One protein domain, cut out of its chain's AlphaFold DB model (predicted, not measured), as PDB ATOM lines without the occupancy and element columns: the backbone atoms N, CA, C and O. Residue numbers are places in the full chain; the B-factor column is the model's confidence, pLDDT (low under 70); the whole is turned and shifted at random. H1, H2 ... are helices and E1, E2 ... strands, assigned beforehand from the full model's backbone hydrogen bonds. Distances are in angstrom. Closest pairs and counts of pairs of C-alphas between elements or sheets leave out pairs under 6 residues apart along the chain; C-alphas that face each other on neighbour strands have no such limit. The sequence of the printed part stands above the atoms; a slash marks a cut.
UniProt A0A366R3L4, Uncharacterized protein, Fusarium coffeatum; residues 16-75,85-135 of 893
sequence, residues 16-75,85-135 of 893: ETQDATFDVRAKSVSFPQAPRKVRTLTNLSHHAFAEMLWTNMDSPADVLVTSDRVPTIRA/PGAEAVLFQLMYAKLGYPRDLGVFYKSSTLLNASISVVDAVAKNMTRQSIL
ATOM      1  N   GLU A  16       7.192 -12.768  56.418       82.50
ATOM      2  CA  GLU A  16       8.298 -13.484  55.811       82.50
ATOM      3  C   GLU A  16       9.434 -12.518  55.498       82.50
ATOM      4  O   GLU A  16       9.235 -11.461  54.903       82.50
ATOM      5  N   THR A  17      10.650 -12.879  55.900       78.25
ATOM      6  CA  THR A  17      11.858 -12.175  55.460       78.25
ATOM      7  C   THR A  17      12.458 -12.926  54.279       78.25
ATOM      8  O   THR A  17      12.800 -14.106  54.410       78.25
ATOM      9  N   GLN A  18      12.597 -12.242  53.145       79.56
ATOM     10  CA  GLN A  18      13.166 -12.792  51.917       79.56
ATOM     11  C   GLN A  18      14.239 -11.849  51.364       79.56
ATOM     12  O   GLN A  18      14.134 -10.630  51.510       79.56
ATOM     13  N   ASP A  19      15.271 -12.417  50.741       77.94
ATOM     14  CA  ASP A  19      16.238 -11.626  49.982       77.94
ATOM     15  C   ASP A  19      15.571 -11.216  48.665       77.94
ATOM     16  O   ASP A  19      15.037 -12.064  47.959       77.94
ATOM     17  N   ALA A  20      15.581  -9.930  48.337       77.75
ATOM     18  CA  ALA A  20      15.021  -9.428  47.090       77.75
ATOM     19  C   ALA A  20      16.146  -9.193  46.078       77.75
ATOM     20  O   ALA A  20      17.106  -8.476  46.368       77.75
ATOM     21  N   THR A  21      16.024  -9.769  44.886       77.88
ATOM     22  CA  THR A  21      16.895  -9.465  43.748       77.88
ATOM     23  C   THR A  21      16.202  -8.450  42.857       77.88
ATOM     24  O   THR A  21      15.198  -8.756  42.216       77.88
ATOM     25  N   PHE A  22      16.729  -7.226  42.840       75.19
ATOM     26  CA  PHE A  22      16.278  -6.182  41.928       75.19
ATOM     27  C   PHE A  22      17.055  -6.285  40.620       75.19
ATOM     28  O   PHE A  22      18.269  -6.072  40.591       75.19
ATOM     29  N   ASP A  23      16.348  -6.616  39.547       67.50
ATOM     30  CA  ASP A  23      16.874  -6.485  38.200       67.50
ATOM     31  C   ASP A  23      16.715  -5.025  37.771       67.50
ATOM     32  O   ASP A  23      15.603  -4.545  37.552       67.50
ATOM     33  N   VAL A  24      17.839  -4.312  37.684       60.09
ATOM     34  CA  VAL A  24      17.870  -2.896  37.298       60.09
ATOM     35  C   VAL A  24      17.368  -2.701  35.866       60.09
ATOM     36  O   VAL A  24      16.720  -1.690  35.607       60.09
ATOM     37  N   ARG A  25      17.625  -3.664  34.967       50.78
ATOM     38  CA  ARG A  25      17.206  -3.600  33.560       50.78
ATOM     39  C   ARG A  25      15.716  -3.898  33.433       50.78
ATOM     40  O   ARG A  25      14.971  -3.107  32.887       50.78
ATOM     41  N   ALA A  26      15.242  -4.989  34.031       50.00
ATOM     42  CA  ALA A  26      13.818  -5.339  33.972       50.00
ATOM     43  C   ALA A  26      12.931  -4.522  34.937       50.00
ATOM     44  O   ALA A  26      11.720  -4.734  34.982       50.00
ATOM     45  N   LYS A  27      13.531  -3.668  35.783       55.84
ATOM     46  CA  LYS A  27      12.897  -2.978  36.926       55.84
ATOM     47  C   LYS A  27      12.020  -3.893  37.781       55.84
ATOM     48  O   LYS A  27      11.050  -3.456  38.400       55.84
ATOM     49  N   SER A  28      12.364  -5.175  37.822       58.88
ATOM     50  CA  SER A  28      11.567  -6.200  38.473       58.88
ATOM     51  C   SER A  28      12.257  -6.661  39.746       58.88
ATOM     52  O   SER A  28      13.484  -6.751  39.831       58.88
ATOM     53  N   VAL A  29      11.452  -6.921  40.771       74.38
ATOM     54  CA  VAL A  29      11.926  -7.513  42.017       74.38
ATOM     55  C   VAL A  29      11.537  -8.978  41.995       74.38
ATOM     56  O   VAL A  29      10.356  -9.316  41.957       74.38
ATOM     57  N   SER A  30      12.540  -9.844  42.016       77.06
ATOM     58  CA  SER A  30      12.358 -11.281  42.155       77.06
ATOM     59  C   SER A  30      12.677 -11.706  43.580       77.06
ATOM     60  O   SER A  30      13.541 -11.137  44.250       77.06
ATOM     61  N   PHE A  31      11.952 -12.721  44.035       77.12
ATOM     62  CA  PHE A  31      12.152 -13.325  45.338       77.12
ATOM     63  C   PHE A  31      12.532 -14.803  45.156       77.12
ATOM     64  O   PHE A  31      11.963 -15.474  44.288       77.12
ATOM     65  N   PRO A  32      13.486 -15.339  45.935       71.19
ATOM     66  CA  PRO A  32      13.787 -16.763  45.950       71.19
ATOM     67  C   PRO A  32      12.582 -17.551  46.481       71.19
ATOM     68  O   PRO A  32      11.858 -17.086  47.355       71.19
ATOM     69  N   GLN A  33      12.383 -18.774  45.980       65.88
ATOM     70  CA  GLN A  33      11.187 -19.585  46.267       65.88
ATOM     71  C   GLN A  33      10.969 -19.941  47.750       65.88
ATOM     72  O   GLN A  33       9.865 -20.349  48.101       65.88
ATOM     73  N   ALA A  34      11.981 -19.820  48.617       67.25
ATOM     74  CA  ALA A  34      11.879 -20.210  50.021       67.25
ATOM     75  C   ALA A  34      12.131 -19.020  50.969       67.25
ATOM     76  O   ALA A  34      13.199 -18.399  50.898       67.25
ATOM     77  N   PRO A  35      11.202 -18.720  51.898       66.94
ATOM     78  CA  PRO A  35      11.397 -17.668  52.884       66.94
ATOM     79  C   PRO A  35      12.485 -18.042  53.896       66.94
ATOM     80  O   PRO A  35      12.571 -19.183  54.346       66.94
ATOM     81  N   ARG A  36      13.314 -17.070  54.307       64.69
ATOM     82  CA  ARG A  36      14.401 -17.316  55.274       64.69
ATOM     83  C   ARG A  36      13.901 -17.445  56.706       64.69
ATOM     84  O   ARG A  36      14.446 -18.236  57.473       64.69
ATOM     85  N   LYS A  37      12.940 -16.607  57.104       75.44
ATOM     86  CA  LYS A  37      12.386 -16.551  58.468       75.44
ATOM     87  C   LYS A  37      10.933 -16.102  58.424       75.44
ATOM     88  O   LYS A  37      10.617 -15.141  57.728       75.44
ATOM     89  N   VAL A  38      10.097 -16.761  59.221       80.12
ATOM     90  CA  VAL A  38       8.676 -16.450  59.403       80.12
ATOM     91  C   VAL A  38       8.474 -15.970  60.842       80.12
ATOM     92  O   VAL A  38       8.934 -16.624  61.778       80.12
ATOM     93  N   ARG A  39       7.846 -14.807  61.036       83.88
ATOM     94  CA  ARG A  39       7.564 -14.216  62.360       83.88
ATOM     95  C   ARG A  39       6.174 -13.596  62.394       83.88
ATOM     96  O   ARG A  39       5.681 -13.154  61.369       83.88
ATOM     97  N   THR A  40       5.552 -13.504  63.560       84.44
ATOM     98  CA  THR A  40       4.315 -12.729  63.766       84.44
ATOM     99  C   THR A  40       4.628 -11.412  64.480       84.44
ATOM    100  O   THR A  40       5.692 -11.269  65.087       84.44
ATOM    101  N   LEU A  41       3.735 -10.421  64.384       82.56
ATOM    102  CA  LEU A  41       3.871  -9.182  65.154       82.56
ATOM    103  C   LEU A  41       3.448  -9.447  66.598       82.56
ATOM    104  O   LEU A  41       2.412 -10.061  66.844       82.56
ATOM    105  N   THR A  42       4.223  -8.950  67.560       79.19
ATOM    106  CA  THR A  42       3.972  -9.185  68.992       79.19
ATOM    107  C   THR A  42       2.650  -8.587  69.477       79.19
ATOM    108  O   THR A  42       2.030  -9.148  70.371       79.19
ATOM    109  N   ASN A  43       2.199  -7.484  68.867       83.44
ATOM    110  CA  ASN A  43       1.014  -6.727  69.296       83.44
ATOM    111  C   ASN A  43      -0.231  -6.958  68.420       83.44
ATOM    112  O   ASN A  43      -1.210  -6.233  68.564       83.44
ATOM    113  N   LEU A  44      -0.214  -7.929  67.502       83.88
ATOM    114  CA  LEU A  44      -1.350  -8.204  66.617       83.88
ATOM    115  C   LEU A  44      -1.679  -9.698  66.639       83.88
ATOM    116  O   LEU A  44      -0.941 -10.519  66.096       83.88
ATOM    117  N   SER A  45      -2.788 -10.076  67.269       87.69
ATOM    118  CA  SER A  45      -3.243 -11.471  67.269       87.69
ATOM    119  C   SER A  45      -3.841 -11.856  65.909       87.69
ATOM    120  O   SER A  45      -4.280 -10.997  65.142       87.69
ATOM    121  N   HIS A  46      -3.891 -13.155  65.591       87.44
ATOM    122  CA  HIS A  46      -4.549 -13.625  64.361       87.44
ATOM    123  C   HIS A  46      -6.035 -13.238  64.307       87.44
ATOM    124  O   HIS A  46      -6.538 -12.915  63.236       87.44
ATOM    125  N   HIS A  47      -6.717 -13.217  65.457       87.00
ATOM    126  CA  HIS A  47      -8.120 -12.810  65.554       87.00
ATOM    127  C   HIS A  47      -8.305 -11.316  65.280       87.00
ATOM    128  O   HIS A  47      -9.145 -10.964  64.460       87.00
ATOM    129  N   ALA A  48      -7.471 -10.459  65.878       86.12
ATOM    130  CA  ALA A  48      -7.516  -9.019  65.627       86.12
ATOM    131  C   ALA A  48      -7.222  -8.694  64.154       86.12
ATOM    132  O   ALA A  48      -7.875  -7.843  63.560       86.12
ATOM    133  N   PHE A  49      -6.280  -9.412  63.529       87.06
ATOM    134  CA  PHE A  49      -6.019  -9.272  62.096       87.06
ATOM    135  C   PHE A  49      -7.224  -9.687  61.238       87.06
ATOM    136  O   PHE A  49      -7.562  -8.990  60.285       87.06
ATOM    137  N   ALA A  50      -7.884 -10.797  61.577       86.31
ATOM    138  CA  ALA A  50      -9.067 -11.269  60.860       86.31
ATOM    139  C   ALA A  50     -10.248 -10.290  60.977       86.31
ATOM    140  O   ALA A  50     -10.902 -10.005  59.979       86.31
ATOM    141  N   GLU A  51     -10.488  -9.741  62.169       85.38
ATOM    142  CA  GLU A  51     -11.528  -8.735  62.414       85.38
ATOM    143  C   GLU A  51     -11.246  -7.438  61.648       85.38
ATOM    144  O   GLU A  51     -12.133  -6.901  60.979       85.38
ATOM    145  N   MET A  52      -9.991  -6.979  61.667       83.00
ATOM    146  CA  MET A  52      -9.548  -5.814  60.902       83.00
ATOM    147  C   MET A  52      -9.722  -6.047  59.393       83.00
ATOM    148  O   MET A  52     -10.165  -5.152  58.680       83.00
ATOM    149  N   LEU A  53      -9.411  -7.244  58.888       84.62
ATOM    150  CA  LEU A  53      -9.607  -7.592  57.480       84.62
ATOM    151  C   LEU A  53     -11.094  -7.583  57.101       84.62
ATOM    152  O   LEU A  53     -11.452  -7.036  56.063       84.62
ATOM    153  N   TRP A  54     -11.955  -8.152  57.950       82.56
ATOM    154  CA  TRP A  54     -13.395  -8.239  57.698       82.56
ATOM    155  C   TRP A  54     -14.072  -6.865  57.698       82.56
ATOM    156  O   TRP A  54     -14.774  -6.523  56.751       82.56
ATOM    157  N   THR A  55     -13.780  -6.030  58.697       77.00
ATOM    158  CA  THR A  55     -14.299  -4.650  58.781       77.00
ATOM    159  C   THR A  55     -13.856  -3.774  57.606       77.00
ATOM    160  O   THR A  55     -14.637  -2.966  57.110       77.00
ATOM    161  N   ASN A  56     -12.630  -3.957  57.098       74.44
ATOM    162  CA  ASN A  56     -12.162  -3.231  55.911       74.44
ATOM    163  C   ASN A  56     -12.813  -3.710  54.602       74.44
ATOM    164  O   ASN A  56     -12.828  -2.948  53.638       74.44
ATOM    165  N   MET A  57     -13.341  -4.938  54.542       74.56
ATOM    166  CA  MET A  57     -14.113  -5.428  53.390       74.56
ATOM    167  C   MET A  57     -15.579  -4.988  53.426       74.56
ATOM    168  O   MET A  57     -16.195  -4.897  52.370       74.56
ATOM    169  N   ASP A  58     -16.111  -4.685  54.609       68.44
ATOM    170  CA  ASP A  58     -17.498  -4.249  54.795       68.44
ATOM    171  C   ASP A  58     -17.712  -2.796  54.336       68.44
ATOM    172  O   ASP A  58     -18.652  -2.483  53.615       68.44
ATOM    173  N   SER A  59     -16.767  -1.907  54.659       60.09
ATOM    174  CA  SER A  59     -16.852  -0.481  54.305       60.09
ATOM    175  C   SER A  59     -16.984  -0.161  52.798       60.09
ATOM    176  O   SER A  59     -17.670   0.813  52.493       60.09
ATOM    177  N   PRO A  60     -16.331  -0.871  51.852       56.31
ATOM    178  CA  PRO A  60     -16.448  -0.608  50.412       56.31
ATOM    179  C   PRO A  60     -17.509  -1.465  49.698       56.31
ATOM    180  O   PRO A  60     -17.506  -1.526  48.464       56.31
ATOM    181  N   ALA A  61     -18.381  -2.166  50.425       57.75
ATOM    182  CA  ALA A  61     -19.260  -3.167  49.831       57.75
ATOM    183  C   ALA A  61     -20.305  -2.605  48.853       57.75
ATOM    184  O   ALA A  61     -20.589  -3.247  47.844       57.75
ATOM    185  N   ASP A  62     -20.751  -1.364  49.036       51.12
ATOM    186  CA  ASP A  62     -21.618  -0.675  48.068       51.12
ATOM    187  C   ASP A  62     -20.902  -0.293  46.760       51.12
ATOM    188  O   ASP A  62     -21.539  -0.112  45.725       51.12
ATOM    189  N   VAL A  63     -19.571  -0.177  46.795       50.97
ATOM    190  CA  VAL A  63     -18.741   0.339  45.692       50.97
ATOM    191  C   VAL A  63     -18.174  -0.785  44.822       50.97
ATOM    192  O   VAL A  63     -17.981  -0.621  43.617       50.97
ATOM    193  N   LEU A  64     -17.883  -1.941  45.421       54.06
ATOM    194  CA  LEU A  64     -17.248  -3.071  44.737       54.06
ATOM    195  C   LEU A  64     -18.241  -4.034  44.076       54.06
ATOM    196  O   LEU A  64     -17.815  -4.844  43.252       54.06
ATOM    197  N   VAL A  65     -19.538  -3.966  44.396       54.69
ATOM    198  CA  VAL A  65     -20.571  -4.796  43.750       54.69
ATOM    199  C   VAL A  65     -20.852  -4.245  42.351       54.69
ATOM    200  O   VAL A  65     -21.745  -3.438  42.133       54.69
ATOM    201  N   THR A  66     -20.031  -4.670  41.393       52.81
ATOM    202  CA  THR A  66     -20.048  -4.175  40.008       52.81
ATOM    203  C   THR A  66     -20.844  -5.044  39.037       52.81
ATOM    204  O   THR A  66     -21.091  -4.622  37.914       52.81
ATOM    205  N   SER A  67     -21.218  -6.269  39.421       54.75
ATOM    206  CA  SER A  67     -21.899  -7.215  38.528       54.75
ATOM    207  C   SER A  67     -23.216  -7.674  39.124       54.75
ATOM    208  O   SER A  67     -23.232  -8.373  40.136       54.75
ATOM    209  N   ASP A  68     -24.305  -7.396  38.411       57.94
ATOM    210  CA  ASP A  68     -25.647  -7.888  38.741       57.94
ATOM    211  C   ASP A  68     -25.763  -9.418  38.650       57.94
ATOM    212  O   ASP A  68     -26.750 -10.008  39.089       57.94
ATOM    213  N   ARG A  69     -24.753 -10.092  38.076       58.78
ATOM    214  CA  ARG A  69     -24.739 -11.554  37.944       58.78
ATOM    215  C   ARG A  69     -24.405 -12.275  39.238       58.78
ATOM    216  O   ARG A  69     -24.737 -13.450  39.332       58.78
ATOM    217  N   VAL A  70     -23.744 -11.632  40.201       62.75
ATOM    218  CA  VAL A  70     -23.464 -12.243  41.507       62.75
ATOM    219  C   VAL A  70     -24.619 -11.887  42.447       62.75
ATOM    220  O   VAL A  70     -24.743 -10.727  42.840       62.75
ATOM    221  N   PRO A  71     -25.498 -12.844  42.801       58.06
ATOM    222  CA  PRO A  71     -26.633 -12.554  43.663       58.06
ATOM    223  C   PRO A  71     -26.135 -12.154  45.054       58.06
ATOM    224  O   PRO A  71     -25.472 -12.931  45.740       58.06
ATOM    225  N   THR A  72     -26.468 -10.935  45.466       58.84
ATOM    226  CA  THR A  72     -26.205 -10.422  46.812       58.84
ATOM    227  C   THR A  72     -27.469 -10.555  47.651       58.84
ATOM    228  O   THR A  72     -28.580 -10.324  47.166       58.84
ATOM    229  N   ILE A  73     -27.330 -10.965  48.914       52.69
ATOM    230  CA  ILE A  73     -28.467 -11.014  49.837       52.69
ATOM    231  C   ILE A  73     -28.762  -9.575  50.254       52.69
ATOM    232  O   ILE A  73     -28.178  -9.056  51.198       52.69
ATOM    233  N   ARG A  74     -29.679  -8.919  49.544       50.53
ATOM    234  CA  ARG A  74     -30.312  -7.691  50.029       50.53
ATOM    235  C   ARG A  74     -31.435  -8.115  50.964       50.53
ATOM    236  O   ARG A  74     -32.382  -8.773  50.529       50.53
ATOM    237  N   ALA A  75     -31.335  -7.792  52.249       40.50
ATOM    238  CA  ALA A  75     -32.458  -7.987  53.157       40.50
ATOM    239  C   ALA A  75     -33.666  -7.207  52.608       40.50
ATOM    240  O   ALA A  75     -33.540  -6.019  52.293       40.50
ATOM    241  N   PRO A  85     -25.104  -4.099  50.697       62.19
ATOM    242  CA  PRO A  85     -24.368  -5.366  50.705       62.19
ATOM    243  C   PRO A  85     -23.224  -5.336  51.732       62.19
ATOM    244  O   PRO A  85     -22.597  -4.300  51.899       62.19
ATOM    245  N   GLY A  86     -22.960  -6.454  52.420       66.88
ATOM    246  CA  GLY A  86     -21.866  -6.568  53.389       66.88
ATOM    247  C   GLY A  86     -20.569  -7.122  52.787       66.88
ATOM    248  O   GLY A  86     -20.478  -7.424  51.590       66.88
ATOM    249  N   ALA A  87     -19.554  -7.309  53.632       71.62
ATOM    250  CA  ALA A  87     -18.250  -7.882  53.268       71.62
ATOM    251  C   ALA A  87     -18.331  -9.211  52.481       71.62
ATOM    252  O   ALA A  87     -17.466  -9.504  51.646       71.62
ATOM    253  N   GLU A  88     -19.367 -10.025  52.705       77.25
ATOM    254  CA  GLU A  88     -19.593 -11.278  51.983       77.25
ATOM    255  C   GLU A  88     -19.815 -11.071  50.478       77.25
ATOM    256  O   GLU A  88     -19.302 -11.849  49.669       77.25
ATOM    257  N   ALA A  89     -20.514 -10.002  50.088       73.38
ATOM    258  CA  ALA A  89     -20.758  -9.673  48.688       73.38
ATOM    259  C   ALA A  89     -19.450  -9.310  47.971       73.38
ATOM    260  O   ALA A  89     -19.190  -9.783  46.863       73.38
ATOM    261  N   VAL A  90     -18.588  -8.538  48.640       75.38
ATOM    262  CA  VAL A  90     -17.264  -8.150  48.131       75.38
ATOM    263  C   VAL A  90     -16.390  -9.372  47.908       75.38
ATOM    264  O   VAL A  90     -15.771  -9.516  46.851       75.38
ATOM    265  N   LEU A  91     -16.360 -10.284  48.880       81.88
ATOM    266  CA  LEU A  91     -15.558 -11.494  48.782       81.88
ATOM    267  C   LEU A  91     -15.996 -12.357  47.591       81.88
ATOM    268  O   LEU A  91     -15.151 -12.799  46.809       81.88
ATOM    269  N   PHE A  92     -17.304 -12.561  47.410       81.31
ATOM    270  CA  PHE A  92     -17.834 -13.314  46.272       81.31
ATOM    271  C   PHE A  92     -17.554 -12.641  44.930       81.31
ATOM    272  O   PHE A  92     -17.168 -13.324  43.979       81.31
ATOM    273  N   GLN A  93     -17.655 -11.317  44.862       77.94
ATOM    274  CA  GLN A  93     -17.347 -10.559  43.656       77.94
ATOM    275  C   GLN A  93     -15.864 -10.653  43.274       77.94
ATOM    276  O   GLN A  93     -15.522 -10.852  42.107       77.94
ATOM    277  N   LEU A  94     -14.962 -10.585  44.255       81.00
ATOM    278  CA  LEU A  94     -13.527 -10.760  44.026       81.00
ATOM    279  C   LEU A  94     -13.187 -12.191  43.594       81.00
ATOM    280  O   LEU A  94     -12.344 -12.382  42.717       81.00
ATOM    281  N   MET A  95     -13.857 -13.202  44.157       85.75
ATOM    282  CA  MET A  95     -13.716 -14.586  43.694       85.75
ATOM    283  C   MET A  95     -14.225 -14.754  42.258       85.75
ATOM    284  O   MET A  95     -13.579 -15.428  41.456       85.75
ATOM    285  N   TYR A  96     -15.339 -14.109  41.914       81.56
ATOM    286  CA  TYR A  96     -15.894 -14.097  40.562       81.56
ATOM    287  C   TYR A  96     -14.922 -13.468  39.553       81.56
ATOM    288  O   TYR A  96     -14.625 -14.070  38.518       81.56
ATOM    289  N   ALA A  97     -14.342 -12.315  39.896       77.19
ATOM    290  CA  ALA A  97     -13.321 -11.652  39.088       77.19
ATOM    291  C   ALA A  97     -12.044 -12.500  38.956       77.19
ATOM    292  O   ALA A  97     -11.491 -12.631  37.864       77.19
ATOM    293  N   LYS A  98     -11.594 -13.144  40.043       82.44
ATOM    294  CA  LYS A  98     -10.397 -14.002  40.043       82.44
ATOM    295  C   LYS A  98     -10.537 -15.220  39.129       82.44
ATOM    296  O   LYS A  98      -9.538 -15.672  38.572       82.44
ATOM    297  N   LEU A  99     -11.754 -15.735  38.969       82.44
ATOM    298  CA  LEU A  99     -12.074 -16.838  38.059       82.44
ATOM    299  C   LEU A  99     -12.290 -16.386  36.603       82.44
ATOM    300  O   LEU A  99     -12.613 -17.220  35.763       82.44
ATOM    301  N   GLY A 100     -12.101 -15.097  36.297       75.56
ATOM    302  CA  GLY A 100     -12.244 -14.559  34.945       75.56
ATOM    303  C   GLY A 100     -13.697 -14.345  34.527       75.56
ATOM    304  O   GLY A 100     -14.031 -14.591  33.374       75.56
ATOM    305  N   TYR A 101     -14.559 -13.923  35.459       74.44
ATOM    306  CA  TYR A 101     -15.975 -13.625  35.205       74.44
ATOM    307  C   TYR A 101     -16.719 -14.778  34.497       74.44
ATOM    308  O   TYR A 101     -17.288 -14.590  33.416       74.44
ATOM    309  N   PRO A 102     -16.724 -15.998  35.075       74.62
ATOM    310  CA  PRO A 102     -17.355 -17.150  34.446       74.62
ATOM    311  C   PRO A 102     -18.828 -16.868  34.116       74.62
ATOM    312  O   PRO A 102     -19.551 -16.227  34.879       74.62
ATOM    313  N   ARG A 103     -19.299 -17.351  32.964       71.12
ATOM    314  CA  ARG A 103     -20.705 -17.164  32.562       71.12
ATOM    315  C   ARG A 103     -21.679 -17.947  33.448       71.12
ATOM    316  O   ARG A 103     -22.808 -17.508  33.621       71.12
ATOM    317  N   ASP A 104     -21.236 -19.073  34.010       78.50
ATOM    318  CA  ASP A 104     -22.015 -19.924  34.914       78.50
ATOM    319  C   ASP A 104     -21.431 -19.892  36.336       78.50
ATOM    320  O   ASP A 104     -20.263 -20.227  36.559       78.50
ATOM    321  N   LEU A 105     -22.260 -19.522  37.315       79.44
ATOM    322  CA  LEU A 105     -21.910 -19.544  38.739       79.44
ATOM    323  C   LEU A 105     -21.824 -20.966  39.312       79.44
ATOM    324  O   LEU A 105     -21.323 -21.152  40.422       79.44
ATOM    325  N   GLY A 106     -22.240 -21.983  38.553       80.19
ATOM    326  CA  GLY A 106     -22.132 -23.390  38.927       80.19
ATOM    327  C   GLY A 106     -20.706 -23.858  39.231       80.19
ATOM    328  O   GLY A 106     -20.514 -24.871  39.910       80.19
ATOM    329  N   VAL A 107     -19.697 -23.092  38.807       83.50
ATOM    330  CA  VAL A 107     -18.284 -23.296  39.149       83.50
ATOM    331  C   VAL A 107     -18.047 -23.248  40.668       83.50
ATOM    332  O   VAL A 107     -17.235 -24.023  41.175       83.50
ATOM    333  N   PHE A 108     -18.798 -22.429  41.416       85.06
ATOM    334  CA  PHE A 108     -18.676 -22.326  42.877       85.06
ATOM    335  C   PHE A 108     -19.242 -23.535  43.640       85.06
ATOM    336  O   PHE A 108     -18.908 -23.738  44.809       85.06
ATOM    337  N   TYR A 109     -20.032 -24.398  42.989       86.62
ATOM    338  CA  TYR A 109     -20.482 -25.651  43.607       86.62
ATOM    339  C   TYR A 109     -19.347 -26.670  43.773       86.62
ATOM    340  O   TYR A 109     -19.478 -27.609  44.556       86.62
ATOM    341  N   LYS A 110     -18.220 -26.501  43.068       87.56
ATOM    342  CA  LYS A 110     -17.036 -27.345  43.252       87.56
ATOM    343  C   LYS A 110     -16.251 -26.887  44.480       87.56
ATOM    344  O   LYS A 110     -15.730 -25.775  44.513       87.56
ATOM    345  N   SER A 111     -16.102 -27.784  45.457       86.44
ATOM    346  CA  SER A 111     -15.392 -27.507  46.716       86.44
ATOM    347  C   SER A 111     -13.951 -27.039  46.523       86.44
ATOM    348  O   SER A 111     -13.559 -26.035  47.109       86.44
ATOM    349  N   SER A 112     -13.193 -27.667  45.621       87.69
ATOM    350  CA  SER A 112     -11.813 -27.260  45.331       87.69
ATOM    351  C   SER A 112     -11.716 -25.861  44.720       87.69
ATOM    352  O   SER A 112     -10.818 -25.098  45.072       87.69
ATOM    353  N   THR A 113     -12.639 -25.501  43.827       88.56
ATOM    354  CA  THR A 113     -12.641 -24.184  43.185       88.56
ATOM    355  C   THR A 113     -13.037 -23.092  44.168       88.56
ATOM    356  O   THR A 113     -12.355 -22.072  44.222       88.56
ATOM    357  N   LEU A 114     -14.075 -23.322  44.981       88.62
ATOM    358  CA  LEU A 114     -14.483 -22.386  46.027       88.62
ATOM    359  C   LEU A 114     -13.355 -22.186  47.050       88.62
ATOM    360  O   LEU A 114     -12.961 -21.052  47.290       88.62
ATOM    361  N   LEU A 115     -12.763 -23.270  47.565       89.06
ATOM    362  CA  LEU A 115     -11.660 -23.213  48.531       89.06
ATOM    363  C   LEU A 115     -10.453 -22.432  47.989       89.06
ATOM    364  O   LEU A 115      -9.978 -21.500  48.637       89.06
ATOM    365  N   ASN A 116      -9.970 -22.778  46.793       89.75
ATOM    366  CA  ASN A 116      -8.788 -22.139  46.209       89.75
ATOM    367  C   ASN A 116      -9.043 -20.667  45.858       89.75
ATOM    368  O   ASN A 116      -8.166 -19.829  46.074       89.75
ATOM    369  N   ALA A 117     -10.233 -20.340  45.340       88.94
ATOM    370  CA  ALA A 117     -10.609 -18.961  45.048       88.94
ATOM    371  C   ALA A 117     -10.697 -18.129  46.336       88.94
ATOM    372  O   ALA A 117     -10.117 -17.046  46.387       88.94
ATOM    373  N   SER A 118     -11.333 -18.651  47.392       89.06
ATOM    374  CA  SER A 118     -11.435 -17.965  48.684       89.06
ATOM    375  C   SER A 118     -10.064 -17.724  49.312       89.06
ATOM    376  O   SER A 118      -9.760 -16.588  49.669       89.06
ATOM    377  N   ILE A 119      -9.207 -18.750  49.392       89.00
ATOM    378  CA  ILE A 119      -7.850 -18.606  49.944       89.00
ATOM    379  C   ILE A 119      -7.059 -17.574  49.141       89.00
ATOM    380  O   ILE A 119      -6.469 -16.669  49.724       89.00
ATOM    381  N   SER A 120      -7.074 -17.671  47.807       88.81
ATOM    382  CA  SER A 120      -6.318 -16.755  46.952       88.81
ATOM    383  C   SER A 120      -6.787 -15.305  47.080       88.81
ATOM    384  O   SER A 120      -5.949 -14.406  47.031       88.81
ATOM    385  N   VAL A 121      -8.095 -15.064  47.192       88.75
ATOM    386  CA  VAL A 121      -8.646 -13.710  47.318       88.75
ATOM    387  C   VAL A 121      -8.344 -13.138  48.696       88.75
ATOM    388  O   VAL A 121      -7.812 -12.035  48.775       88.75
ATOM    389  N   VAL A 122      -8.614 -13.885  49.770       88.06
ATOM    390  CA  VAL A 122      -8.339 -13.433  51.143       88.06
ATOM    391  C   VAL A 122      -6.849 -13.151  51.332       88.06
ATOM    392  O   VAL A 122      -6.501 -12.112  51.885       88.06
ATOM    393  N   ASP A 123      -5.965 -14.008  50.812       86.94
ATOM    394  CA  ASP A 123      -4.512 -13.790  50.835       86.94
ATOM    395  C   ASP A 123      -4.106 -12.522  50.061       86.94
ATOM    396  O   ASP A 123      -3.334 -11.699  50.558       86.94
ATOM    397  N   ALA A 124      -4.667 -12.302  48.866       83.81
ATOM    398  CA  ALA A 124      -4.388 -11.106  48.072       83.81
ATOM    399  C   ALA A 124      -4.867  -9.813  48.758       83.81
ATOM    400  O   ALA A 124      -4.132  -8.821  48.787       83.81
ATOM    401  N   VAL A 125      -6.072  -9.820  49.338       84.50
ATOM    402  CA  VAL A 125      -6.621  -8.676  50.082       84.50
ATOM    403  C   VAL A 125      -5.790  -8.420  51.339       84.50
ATOM    404  O   VAL A 125      -5.382  -7.284  51.568       84.50
ATOM    405  N   ALA A 126      -5.444  -9.463  52.100       85.38
ATOM    406  CA  ALA A 126      -4.600  -9.370  53.291       85.38
ATOM    407  C   ALA A 126      -3.216  -8.770  52.987       85.38
ATOM    408  O   ALA A 126      -2.752  -7.881  53.709       85.38
ATOM    409  N   LYS A 127      -2.567  -9.196  51.894       82.50
ATOM    410  CA  LYS A 127      -1.283  -8.637  51.431       82.50
ATOM    411  C   LYS A 127      -1.402  -7.155  51.075       82.50
ATOM    412  O   LYS A 127      -0.581  -6.352  51.521       82.50
ATOM    413  N   ASN A 128      -2.432  -6.777  50.317       78.25
ATOM    414  CA  ASN A 128      -2.660  -5.381  49.934       78.25
ATOM    415  C   ASN A 128      -2.993  -4.490  51.130       78.25
ATOM    416  O   ASN A 128      -2.444  -3.395  51.246       78.25
ATOM    417  N   MET A 129      -3.833  -4.974  52.038       78.75
ATOM    418  CA  MET A 129      -4.161  -4.285  53.276       78.75
ATOM    419  C   MET A 129      -2.905  -4.062  54.115       78.75
ATOM    420  O   MET A 129      -2.627  -2.931  54.488       78.75
ATOM    421  N   THR A 130      -2.091  -5.100  54.330       78.75
ATOM    422  CA  THR A 130      -0.822  -5.002  55.074       78.75
ATOM    423  C   THR A 130       0.119  -3.972  54.444       78.75
ATOM    424  O   THR A 130       0.689  -3.139  55.148       78.75
ATOM    425  N   ARG A 131       0.240  -3.973  53.108       76.94
ATOM    426  CA  ARG A 131       1.030  -2.980  52.363       76.94
ATOM    427  C   ARG A 131       0.554  -1.547  52.617       76.94
ATOM    428  O   ARG A 131       1.381  -0.647  52.644       76.94
ATOM    429  N   GLN A 132      -0.752  -1.332  52.764       69.50
ATOM    430  CA  GLN A 132      -1.337   0.003  52.909       69.50
ATOM    431  C   GLN A 132      -1.420   0.493  54.357       69.50
ATOM    432  O   GLN A 132      -1.238   1.683  54.591       69.50
ATOM    433  N   SER A 133      -1.726  -0.382  55.316       73.88
ATOM    434  CA  SER A 133      -2.046   0.010  56.696       73.88
ATOM    435  C   SER A 133      -0.930  -0.268  57.701       73.88
ATOM    436  O   SER A 133      -0.873   0.392  58.734       73.88
ATOM    437  N   ILE A 134      -0.038  -1.221  57.412       76.50
ATOM    438  CA  ILE A 134       1.016  -1.654  58.347       76.50
ATOM    439  C   ILE A 134       2.394  -1.125  57.919       76.50
ATOM    440  O   ILE A 134       3.299  -0.976  58.743       76.50
ATOM    441  N   LEU A 135       2.579  -0.813  56.633       72.12
ATOM    442  CA  LEU A 135       3.866  -0.380  56.096       72.12
ATOM    443  C   LEU A 135       4.149   1.087  56.453       72.12
ATOM    444  O   LEU A 135       3.490   2.003  55.973       72.12
TER     445      LEU A 135
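AT A GLANCE: This is residues 16 to 75 and 85 to 135 of the 893 residues of an uncharacterized protein of Fusarium coffeatum (UniProt A0A366R3L4). A small hairpin of two short strands, E1 and E2, with E3 farther along, makes a thin strand lobe at one end, set off from a lobe of helices. In the helical lobe, the long helix H5 is crossed by H3 at a wide angle, while H1 meets the beginning of H3 at a corner; the short H2 packs on H3, and H4 sits at the beginning of H5. The printed part has 111 residues with three named strands and then five named helices, in the order E1 E2 E3 H1 H2 H3 H4 H5; the sheet E1 - E2 is antiparallel and the class is mostly helix. The whole is loose, with a radius of gyration of the C-alphas of 17.2 A and spans of 47 by 35 by 27 A.

IN THESE COORDINATES: Find C-alpha 21 at (16.895, -9.465, 43.748), where E1, residues 21 to 23, begins; E2 is residues 28 to 30 and E3 residues 37 to 39. H1, residues 46 to 58, runs 18.6 A from C-alpha 46 at (-4.549, -13.625, 64.361). H2 is residues 61 to 64, H3 is residues 87 to 98 and 16.6 A long, and H4 is residues 105 to 109. H5, residues 111 to 133, runs 32.2 A to C-alpha 133 at (-2.046, 0.010, 56.696).

HOW THE PARTS SIT: Look first at the hairpin E1 and E2, antiparallel at 153 degrees, where N 21 and O 30 are 2.9 A apart and N 23 and O 28 also 2.9 A, within hydrogen-bond range. E3 pairs with no named strand, but its residues 37 to 38 pair antiparallel with residues 16 to 17. E1 and E2 are apart from the five helices. The hub is H3, which touches H1, H2 and H5. H5 touches it with residues 117 to 122 alone, closest at the C-alphas of Met 95 and Ala 117, 5.5 A, and at 73 degrees the two are only just about perpendicular. H1 touches H3 with residues 54 to 58 alone, about perpendicular at 83 degrees; the closest C-alphas, of Asp 58 and Ala 87, are 4.0 A apart. H1 and H5 are close but not clearly touching, with the C-alphas of Leu 53 and Ala 126 at 6.8 A. H2 touches H3, closest at the C-alphas of Ala 61 and Val 90, 5.6 A. H4 and H5 only just touch, and only at the corner, with 3 pairs of C-alphas within 8 A, the closest those of Phe 108 and Leu 114 at 5.2 A. In H1, H3 and H5 every O i to N i+4 pair is within hydrogen-bond range; H4 has 0 of 1, but 2 of 2 O i to N i+3 pairs, and H2 is too short for an O i to N i+4 pair.

THE WHOLE: The two C-alphas farthest apart, those of Arg 25 and Ala 75, are 53.6 A from each other. Residues 41 to 48, of which 46 to 48 belong to H1, stand free. Residues 76 to 84 are not printed, and C-alphas 75 and 85 are 8.9 A apart across this cut, which lies in the link from H2 to H3. Of the links that are printed whole, none is long. The mean pLDDT of the printed part is 74.9; 31 residues are under 70, among them residues 58 to 75.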